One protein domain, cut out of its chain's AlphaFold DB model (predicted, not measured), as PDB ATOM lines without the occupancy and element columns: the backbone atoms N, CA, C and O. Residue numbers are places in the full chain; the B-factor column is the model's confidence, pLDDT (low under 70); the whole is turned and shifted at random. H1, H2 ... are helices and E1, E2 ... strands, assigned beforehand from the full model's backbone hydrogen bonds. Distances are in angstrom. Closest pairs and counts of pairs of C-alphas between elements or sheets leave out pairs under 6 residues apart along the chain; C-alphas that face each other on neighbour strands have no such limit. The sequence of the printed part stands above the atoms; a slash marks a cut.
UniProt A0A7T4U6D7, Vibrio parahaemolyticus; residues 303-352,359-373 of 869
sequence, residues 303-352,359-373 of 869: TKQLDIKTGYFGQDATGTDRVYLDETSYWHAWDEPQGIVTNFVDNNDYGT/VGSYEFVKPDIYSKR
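AT A GLANCE: This is residues 303 to 352 and 359 to 373 of the 869 residues of a protein of Vibrio parahaemolyticus (UniProt A0A7T4U6D7). A strongly twisted wall of four strands, E1, E2, E3 and E5, has a small helix, H1, over E5, while strand E4 runs outside the sheet near E5. The 65 printed residues hold, in order, E1 E2 E3 E4 E5 H1; the sheet, order E1 E2 E3 E5, is mixed. The class is mixed, with under half of the residues in named elements. The whole is compact, radius of gyration of the C-alphas 11.1 A, spanning 29 by 26 by 23 A.

IN THESE COORDINATES: E1, residues 304 to 307, begins at C-alpha 304 (-119.521, -94.515, 56.401). E2 is residues 320 to 324, E3 330 to 333, E4 341 to 346, 14.6 A long, and E5 361 to 365. H1, residues 367 to 373, ends at C-alpha 373 (-123.084, -76.966, 44.753).

HOW THE PARTS SIT: E1 and E2 are parallel, N 324 and O 306 2.8 A apart. Hairpin E2 and E3 is antiparallel, N 333 to O 321 2.8 A. E3 and E5 are antiparallel, N 365 to O 332 2.8 A. H1 is on the sheet at a height of 8.1 A, with every O i to N i+4 pair within hydrogen-bond range.

THE WHOLE: Across the cut, C-alphas 352 and 359 are 19.5 A apart. Link E1 to E2 is long. Residues 303 and 309 to 310 have pLDDT under 70.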
ATOM      1  N   THR A 303    -122.246 -96.358  52.924       53.75
ATOM      2  CA  THR A 303    -121.441 -95.149  53.141       53.75
ATOM      3  C   THR A 303    -121.209 -94.923  54.633       53.75
ATOM      4  O   THR A 303    -122.128 -95.006  55.449       53.75
ATOM      5  N   LYS A 304    -119.951 -94.676  55.007       75.31
ATOM      6  CA  LYS A 304    -119.521 -94.515  56.401       75.31
ATOM      7  C   LYS A 304    -120.001 -93.168  56.953       75.31
ATOM      8  O   LYS A 304    -119.965 -92.158  56.251       75.31
ATOM      9  N   GLN A 305    -120.452 -93.154  58.207       84.56
ATOM     10  CA  GLN A 305    -120.985 -91.972  58.893       84.56
ATOM     11  C   GLN A 305    -120.345 -91.843  60.279       84.56
ATOM     12  O   GLN A 305    -120.124 -92.853  60.948       84.56
ATOM     13  N   LEU A 306    -120.060 -90.611  60.704       83.50
ATOM     14  CA  LEU A 306    -119.537 -90.292  62.037       83.50
ATOM     15  C   LEU A 306    -120.602 -89.550  62.859       83.50
ATOM     16  O   LEU A 306    -121.306 -88.697  62.323       83.50
ATOM     17  N   ASP A 307    -120.709 -89.850  64.157       79.62
ATOM     18  CA  ASP A 307    -121.780 -89.340  65.031       79.62
ATOM     19  C   ASP A 307    -121.239 -88.837  66.379       79.62
ATOM     20  O   ASP A 307    -120.422 -89.506  67.027       79.62
ATOM     21  N   ILE A 308    -121.726 -87.672  66.827       72.50
ATOM     22  CA  ILE A 308    -121.424 -87.074  68.133       72.50
ATOM     23  C   ILE A 308    -121.726 -88.007  69.312       72.50
ATOM     24  O   ILE A 308    -120.967 -88.016  70.280       72.50
ATOM     25  N   LYS A 309    -122.769 -88.842  69.225       66.88
ATOM     26  CA  LYS A 309    -123.159 -89.806  70.267       66.88
ATOM     27  C   LYS A 309    -122.088 -90.862  70.500       66.88
ATOM     28  O   LYS A 309    -121.896 -91.307  71.627       66.88
ATOM     29  N   THR A 310    -121.382 -91.246  69.439       64.25
ATOM     30  CA  THR A 310    -120.266 -92.201  69.505       64.25
ATOM     31  C   THR A 310    -118.920 -91.531  69.787       64.25
ATOM     32  O   THR A 310    -117.938 -92.229  70.021       64.25
ATOM     33  N   GLY A 311    -118.873 -90.192  69.793       70.44
ATOM     34  CA  GLY A 311    -117.650 -89.403  69.887       70.44
ATOM     35  C   GLY A 311    -116.799 -89.550  68.628       70.44
ATOM     36  O   GLY A 311    -115.995 -90.467  68.530       70.44
ATOM     37  N   TYR A 312    -116.943 -88.642  67.663       79.50
ATOM     38  CA  TYR A 312    -116.248 -88.744  66.372       79.50
ATOM     39  C   TYR A 312    -114.751 -88.385  66.417       79.50
ATOM     40  O   TYR A 312    -114.012 -88.738  65.501       79.50
ATOM     41  N   PHE A 313    -114.263 -87.722  67.472       85.38
ATOM     42  CA  PHE A 313    -112.830 -87.457  67.642       85.38
ATOM     43  C   PHE A 313    -112.055 -88.744  67.936       85.38
ATOM     44  O   PHE A 313    -112.448 -89.537  68.787       85.38
ATOM     45  N   GLY A 314    -110.927 -88.943  67.253       84.31
ATOM     46  CA  GLY A 314    -110.127 -90.161  67.366       84.31
ATOM     47  C   GLY A 314    -110.656 -91.347  66.550       84.31
ATOM     48  O   GLY A 314    -110.005 -92.390  66.537       84.31
ATOM     49  N   GLN A 315    -111.779 -91.198  65.838       85.56
ATOM     50  CA  GLN A 315    -112.271 -92.207  64.898       85.56
ATOM     51  C   GLN A 315    -111.624 -92.050  63.517       85.56
ATOM     52  O   GLN A 315    -111.208 -90.958  63.126       85.56
ATOM     53  N   ASP A 316    -111.540 -93.146  62.766       87.12
ATOM     54  CA  ASP A 316    -111.091 -93.121  61.376       87.12
ATOM     55  C   ASP A 316    -112.183 -92.524  60.479       87.12
ATOM     56  O   ASP A 316    -113.265 -93.095  60.347       87.12
ATOM     57  N   ALA A 317    -111.893 -91.404  59.823       87.75
ATOM     58  CA  ALA A 317    -112.807 -90.747  58.901       87.75
ATOM     59  C   ALA A 317    -112.740 -91.287  57.474       87.75
ATOM     60  O   ALA A 317    -113.570 -90.892  56.667       87.75
ATOM     61  N   THR A 318    -111.821 -92.195  57.150       87.94
ATOM     62  CA  THR A 318    -111.636 -92.690  55.777       87.94
ATOM     63  C   THR A 318    -112.947 -93.158  55.140       87.94
ATOM     64  O   THR A 318    -113.589 -94.058  55.691       87.94
ATOM     65  N   GLY A 319    -113.350 -92.534  54.027       81.06
ATOM     66  CA  GLY A 319    -114.587 -92.852  53.297       81.06
ATOM     67  C   GLY A 319    -115.881 -92.339  53.942       81.06
ATOM     68  O   GLY A 319    -116.963 -92.851  53.646       81.06
ATOM     69  N   THR A 320    -115.788 -91.382  54.871       85.50
ATOM     70  CA  THR A 320    -116.957 -90.794  55.544       85.50
ATOM     71  C   THR A 320    -117.692 -89.827  54.626       85.50
ATOM     72  O   THR A 320    -117.109 -88.851  54.168       85.50
ATOM     73  N   ASP A 321    -118.990 -90.055  54.440       87.06
ATOM     74  CA  ASP A 321    -119.881 -89.159  53.690       87.06
ATOM     75  C   ASP A 321    -120.418 -88.023  54.574       87.06
ATOM     76  O   ASP A 321    -120.622 -86.903  54.113       87.06
ATOM     77  N   ARG A 322    -120.681 -88.300  55.860       90.00
ATOM     78  CA  ARG A 322    -121.368 -87.359  56.760       90.00
ATOM     79  C   ARG A 322    -120.833 -87.378  58.181       90.00
ATOM     80  O   ARG A 322    -120.489 -88.434  58.713       90.00
ATOM     81  N   VAL A 323    -120.878 -86.207  58.811       89.62
ATOM     82  CA  VAL A 323    -120.651 -86.019  60.249       89.62
ATOM     83  C   VAL A 323    -121.922 -85.451  60.879       89.62
ATOM     84  O   VAL A 323    -122.375 -84.371  60.500       89.62
ATOM     85  N   TYR A 324    -122.489 -86.172  61.843       88.12
ATOM     86  CA  TYR A 324    -123.628 -85.736  62.648       88.12
ATOM     87  C   TYR A 324    -123.140 -84.967  63.877       88.12
ATOM     88  O   TYR A 324    -122.340 -85.472  64.670       88.12
ATOM     89  N   LEU A 325    -123.623 -83.732  64.024       84.00
ATOM     90  CA  LEU A 325    -123.330 -82.864  65.168       84.00
ATOM     91  C   LEU A 325    -124.372 -82.996  66.281       84.00
ATOM     92  O   LEU A 325    -124.071 -82.683  67.428       84.00
ATOM     93  N   ASP A 326    -125.572 -83.461  65.945       81.12
ATOM     94  CA  ASP A 326    -126.640 -83.848  66.866       81.12
ATOM     95  C   ASP A 326    -127.576 -84.860  66.167       81.12
ATOM     96  O   ASP A 326    -127.241 -85.393  65.109       81.12
ATOM     97  N   GLU A 327    -128.742 -85.153  66.751       74.12
ATOM     98  CA  GLU A 327    -129.705 -86.131  66.211       74.12
ATOM     99  C   GLU A 327    -130.319 -85.734  64.856       74.12
ATOM    100  O   GLU A 327    -130.876 -86.576  64.152       74.12
ATOM    101  N   THR A 328    -130.232 -84.456  64.492       77.31
ATOM    102  CA  THR A 328    -130.929 -83.844  63.352       77.31
ATOM    103  C   THR A 328    -130.003 -83.056  62.424       77.31
ATOM    104  O   THR A 328    -130.276 -82.960  61.225       77.31
ATOM    105  N   SER A 329    -128.894 -82.531  62.940       84.19
ATOM    106  CA  SER A 329    -127.949 -81.682  62.220       84.19
ATOM    107  C   SER A 329    -126.733 -82.477  61.771       84.19
ATOM    108  O   SER A 329    -126.040 -83.108  62.574       84.19
ATOM    109  N   TYR A 330    -126.421 -82.390  60.482       90.44
ATOM    110  CA  TYR A 330    -125.277 -83.067  59.888       90.44
ATOM    111  C   TYR A 330    -124.633 -82.223  58.792       90.44
ATOM    112  O   TYR A 330    -125.251 -81.311  58.242       90.44
ATOM    113  N   TRP A 331    -123.382 -82.543  58.486       92.94
ATOM    114  CA  TRP A 331    -122.598 -81.935  57.418       92.94
ATOM    115  C   TRP A 331    -122.127 -83.019  56.452       92.94
ATOM    116  O   TRP A 331    -121.763 -84.113  56.886       92.94
ATOM    117  N   HIS A 332    -122.128 -82.714  55.158       93.31
ATOM    118  CA  HIS A 332    -121.620 -83.589  54.105       93.31
ATOM    119  C   HIS A 332    -120.140 -83.350  53.871       93.31
ATOM    120  O   HIS A 332    -119.720 -82.197  53.815       93.31
ATOM    121  N   ALA A 333    -119.378 -84.416  53.670       91.12
ATOM    122  CA  ALA A 333    -118.041 -84.319  53.115       91.12
ATOM    123  C   ALA A 333    -118.135 -83.786  51.678       91.12
ATOM    124  O   ALA A 333    -118.913 -84.295  50.871       91.12
ATOM    125  N   TRP A 334    -117.370 -82.742  51.365       91.38
ATOM    126  CA  TRP A 334    -117.223 -82.278  49.987       91.38
ATOM    127  C   TRP A 334    -116.124 -83.056  49.260       91.38
ATOM    128  O   TRP A 334    -116.315 -83.481  48.122       91.38
ATOM    129  N   ASP A 335    -115.020 -83.307  49.963       84.06
ATOM    130  CA  ASP A 335    -113.943 -84.199  49.545       84.06
ATOM    131  C   ASP A 335    -113.907 -85.419  50.463       84.06
ATOM    132  O   ASP A 335    -114.104 -85.286  51.673       84.06
ATOM    133  N   GLU A 336    -113.626 -86.601  49.907       86.62
ATOM    134  CA  GLU A 336    -113.570 -87.835  50.690       86.62
ATOM    135  C   GLU A 336    -112.443 -87.761  51.739       86.62
ATOM    136  O   GLU A 336    -111.258 -87.758  51.384       86.62
ATOM    137  N   PRO A 337    -112.774 -87.732  53.040       90.81
ATOM    138  CA  PRO A 337    -111.767 -87.608  54.077       90.81
ATOM    139  C   PRO A 337    -110.980 -88.900  54.254       90.81
ATOM    140  O   PRO A 337    -111.503 -89.988  54.033       90.81
ATOM    141  N   GLN A 338    -109.735 -88.780  54.720       91.56
ATOM    142  CA  GLN A 338    -108.841 -89.904  55.018       91.56
ATOM    143  C   GLN A 338    -108.170 -89.714  56.380       91.56
ATOM    144  O   GLN A 338    -107.769 -88.604  56.731       91.56
ATOM    145  N   GLY A 339    -107.984 -90.805  57.124       90.50
ATOM    146  CA  GLY A 339    -107.269 -90.825  58.400       90.50
ATOM    147  C   GLY A 339    -108.108 -90.469  59.629       90.50
ATOM    148  O   GLY A 339    -109.320 -90.286  59.573       90.50
ATOM    149  N   ILE A 340    -107.441 -90.395  60.781       91.62
ATOM    150  CA  ILE A 340    -108.090 -90.238  62.096       91.62
ATOM    151  C   ILE A 340    -108.485 -88.780  62.358       91.62
ATOM    152  O   ILE A 340    -107.627 -87.905  62.235       91.62
ATOM    153  N   VAL A 341    -109.730 -88.527  62.781       92.75
ATOM    154  CA  VAL A 341    -110.254 -87.191  63.123       92.75
ATOM    155  C   VAL A 341    -109.544 -86.616  64.343       92.75
ATOM    156  O   VAL A 341    -109.537 -87.214  65.420       92.75
ATOM    157  N   THR A 342    -109.008 -85.409  64.192       93.81
ATOM    158  CA  THR A 342    -108.376 -84.637  65.274       93.81
ATOM    159  C   THR A 342    -109.160 -83.380  65.626       93.81
ATOM    160  O   THR A 342    -109.141 -82.957  66.778       93.81
ATOM    161  N   ASN A 343    -109.859 -82.789  64.654       93.69
ATOM    162  CA  ASN A 343    -110.640 -81.576  64.846       93.69
ATOM    163  C   ASN A 343    -111.781 -81.486  63.817       93.69
ATOM    164  O   ASN A 343    -111.644 -81.990  62.703       93.69
ATOM    165  N   PHE A 344    -112.869 -80.805  64.170       92.56
ATOM    166  CA  PHE A 344    -113.967 -80.460  63.267       92.56
ATOM    167  C   PHE A 344    -114.505 -79.083  63.658       92.56
ATOM    168  O   PHE A 344    -114.932 -78.895  64.797       92.56
ATOM    169  N   VAL A 345    -114.440 -78.112  62.746       93.75
ATOM    170  CA  VAL A 345    -114.739 -76.702  63.046       93.75
ATOM    171  C   VAL A 345    -115.656 -76.116  61.982       93.75
ATOM    172  O   VAL A 345    -115.336 -76.182  60.799       93.75
ATOM    173  N   ASP A 346    -116.767 -75.506  62.404       94.12
ATOM    174  CA  ASP A 346    -117.584 -74.646  61.539       94.12
ATOM    175  C   ASP A 346    -116.775 -73.388  61.186       94.12
ATOM    176  O   ASP A 346    -116.323 -72.656  62.075       94.12
ATOM    177  N   ASN A 347    -116.586 -73.134  59.890       93.75
ATOM    178  CA  ASN A 347    -115.826 -71.979  59.417       93.75
ATOM    179  C   ASN A 347    -116.600 -70.661  59.620       93.75
ATOM    180  O   ASN A 347    -116.034 -69.585  59.430       93.75
ATOM    181  N   ASN A 348    -117.871 -70.734  60.041       92.12
ATOM    182  CA  ASN A 348    -118.784 -69.614  60.273       92.12
ATOM    183  C   ASN A 348    -118.905 -68.689  59.053       92.12
ATOM    184  O   ASN A 348    -119.003 -67.466  59.177       92.12
ATOM    185  N   ASP A 349    -118.876 -69.283  57.863       90.44
ATOM    186  CA  ASP A 349    -118.946 -68.585  56.589       90.44
ATOM    187  C   ASP A 349    -120.296 -68.838  55.889       90.44
ATOM    188  O   ASP A 349    -121.360 -68.723  56.495       90.44
ATOM    189  N   TYR A 350    -120.284 -69.139  54.594       90.88
ATOM    190  CA  TYR A 350    -121.470 -69.443  53.800       90.88
ATOM    191  C   TYR A 350    -121.967 -70.890  53.982       90.88
ATOM    192  O   TYR A 350    -122.779 -71.346  53.187       90.88
ATOM    193  N   GLY A 351    -121.528 -71.591  55.032       93.88
ATOM    194  CA  GLY A 351    -121.992 -72.935  55.382       93.88
ATOM    195  C   GLY A 351    -120.971 -74.025  55.081       93.88
ATOM    196  O   GLY A 351    -121.365 -75.120  54.672       93.88
ATOM    197  N   THR A 352    -119.684 -73.722  55.286       95.62
ATOM    198  CA  THR A 352    -118.569 -74.671  55.214       95.62
ATOM    199  C   THR A 352    -117.976 -74.952  56.601       95.62
ATOM    200  O   THR A 352    -118.058 -74.144  57.526       95.62
ATOM    201  N   VAL A 359    -104.051 -87.016  58.440       93.94
ATOM    202  CA  VAL A 359    -103.558 -87.019  57.049       93.94
ATOM    203  C   VAL A 359    -103.680 -85.642  56.391       93.94
ATOM    204  O   VAL A 359    -102.844 -85.279  55.568       93.94
ATOM    205  N   GLY A 360    -104.691 -84.856  56.756       93.75
ATOM    206  CA  GLY A 360    -104.938 -83.548  56.153       93.75
ATOM    207  C   GLY A 360    -106.255 -82.912  56.588       93.75
ATOM    208  O   GLY A 360    -106.936 -83.413  57.488       93.75
ATOM    209  N   SER A 361    -106.599 -81.802  55.940       95.50
ATOM    210  CA  SER A 361    -107.854 -81.079  56.147       95.50
ATOM    211  C   SER A 361    -108.809 -81.310  54.980       95.50
ATOM    212  O   SER A 361    -108.391 -81.237  53.827       95.50
ATOM    213  N   TYR A 362    -110.078 -81.553  55.294       95.00
ATOM    214  CA  TYR A 362    -111.136 -81.843  54.328       95.00
ATOM    215  C   TYR A 362    -112.317 -80.905  54.547       95.00
ATOM    216  O   TYR A 362    -112.680 -80.616  55.694       95.00
ATOM    217  N   GLU A 363    -112.900 -80.423  53.453       94.44
ATOM    218  CA  GLU A 363    -114.057 -79.536  53.499       94.44
ATOM    219  C   GLU A 363    -115.342 -80.336  53.718       94.44
ATOM    220  O   GLU A 363    -115.576 -81.380  53.107       94.44
ATOM    221  N   PHE A 364    -116.188 -79.803  54.589       94.69
ATOM    222  CA  PHE A 364    -117.547 -80.251  54.815       94.69
ATOM    223  C   PHE A 364    -118.515 -79.099  54.563       94.69
ATOM    224  O   PHE A 364    -118.186 -77.935  54.788       94.69
ATOM    225  N   VAL A 365    -119.729 -79.405  54.122       95.75
ATOM    226  CA  VAL A 365    -120.748 -78.408  53.784       95.75
ATOM    227  C   VAL A 365    -122.111 -78.770  54.366       95.75
ATOM    228  O   VAL A 365    -122.446 -79.946  54.533       95.75
ATOM    229  N   LYS A 366    -122.917 -77.753  54.679       94.75
ATOM    230  CA  LYS A 366    -124.309 -77.956  55.113       94.75
ATOM    231  C   LYS A 366    -125.144 -78.603  53.995       94.75
ATOM    232  O   LYS A 366    -124.831 -78.393  52.821       94.75
ATOM    233  N   PRO A 367    -126.230 -79.331  54.314       91.31
ATOM    234  CA  PRO A 367    -127.066 -79.993  53.304       91.31
ATOM    235  C   PRO A 367    -127.613 -79.046  52.222       91.31
ATOM    236  O   PRO A 367    -127.638 -79.381  51.035       91.31
ATOM    237  N   ASP A 368    -127.975 -77.814  52.595       91.88
ATOM    238  CA  ASP A 368    -128.456 -76.810  51.641       91.88
ATOM    239  C   ASP A 368    -127.342 -76.273  50.723       91.88
ATOM    240  O   ASP A 368    -127.609 -75.882  49.591       91.88
ATOM    241  N   ILE A 369    -126.092 -76.259  51.190       94.25
ATOM    242  CA  ILE A 369    -124.925 -75.887  50.382       94.25
ATOM    243  C   ILE A 369    -124.533 -77.040  49.464       94.25
ATOM    244  O   ILE A 369    -124.280 -76.805  48.286       94.25
ATOM    245  N   TYR A 370    -124.544 -78.276  49.965       92.44
ATOM    246  CA  TYR A 370    -124.246 -79.477  49.183       92.44
ATOM    247  C   TYR A 370    -125.144 -79.588  47.942       92.44
ATOM    248  O   TYR A 370    -124.648 -79.655  46.817       92.44
ATOM    249  N   SER A 371    -126.464 -79.509  48.136       90.38
ATOM    250  CA  SER A 371    -127.450 -79.536  47.043       90.38
ATOM    251  C   SER A 371    -127.233 -78.402  46.034       90.38
ATOM    252  O   SER A 371    -127.165 -78.637  44.829       90.38
ATOM    253  N   LYS A 372    -127.018 -77.173  46.512       93.06
ATOM    254  CA  LYS A 372    -126.740 -76.015  45.650       93.06
ATOM    255  C   LYS A 372    -125.410 -76.122  44.889       93.06
ATOM    256  O   LYS A 372    -125.330 -75.613  43.771       93.06
ATOM    257  N   ARG A 373    -124.368 -76.755  45.452       91.62
ATOM    258  CA  ARG A 373    -123.084 -76.966  44.753       91.62
ATOM    259  C   ARG A 373    -123.228 -77.953  43.595       91.62
ATOM    260  O   ARG A 373    -122.642 -77.707  42.543       91.62
TER     261      ARG A 373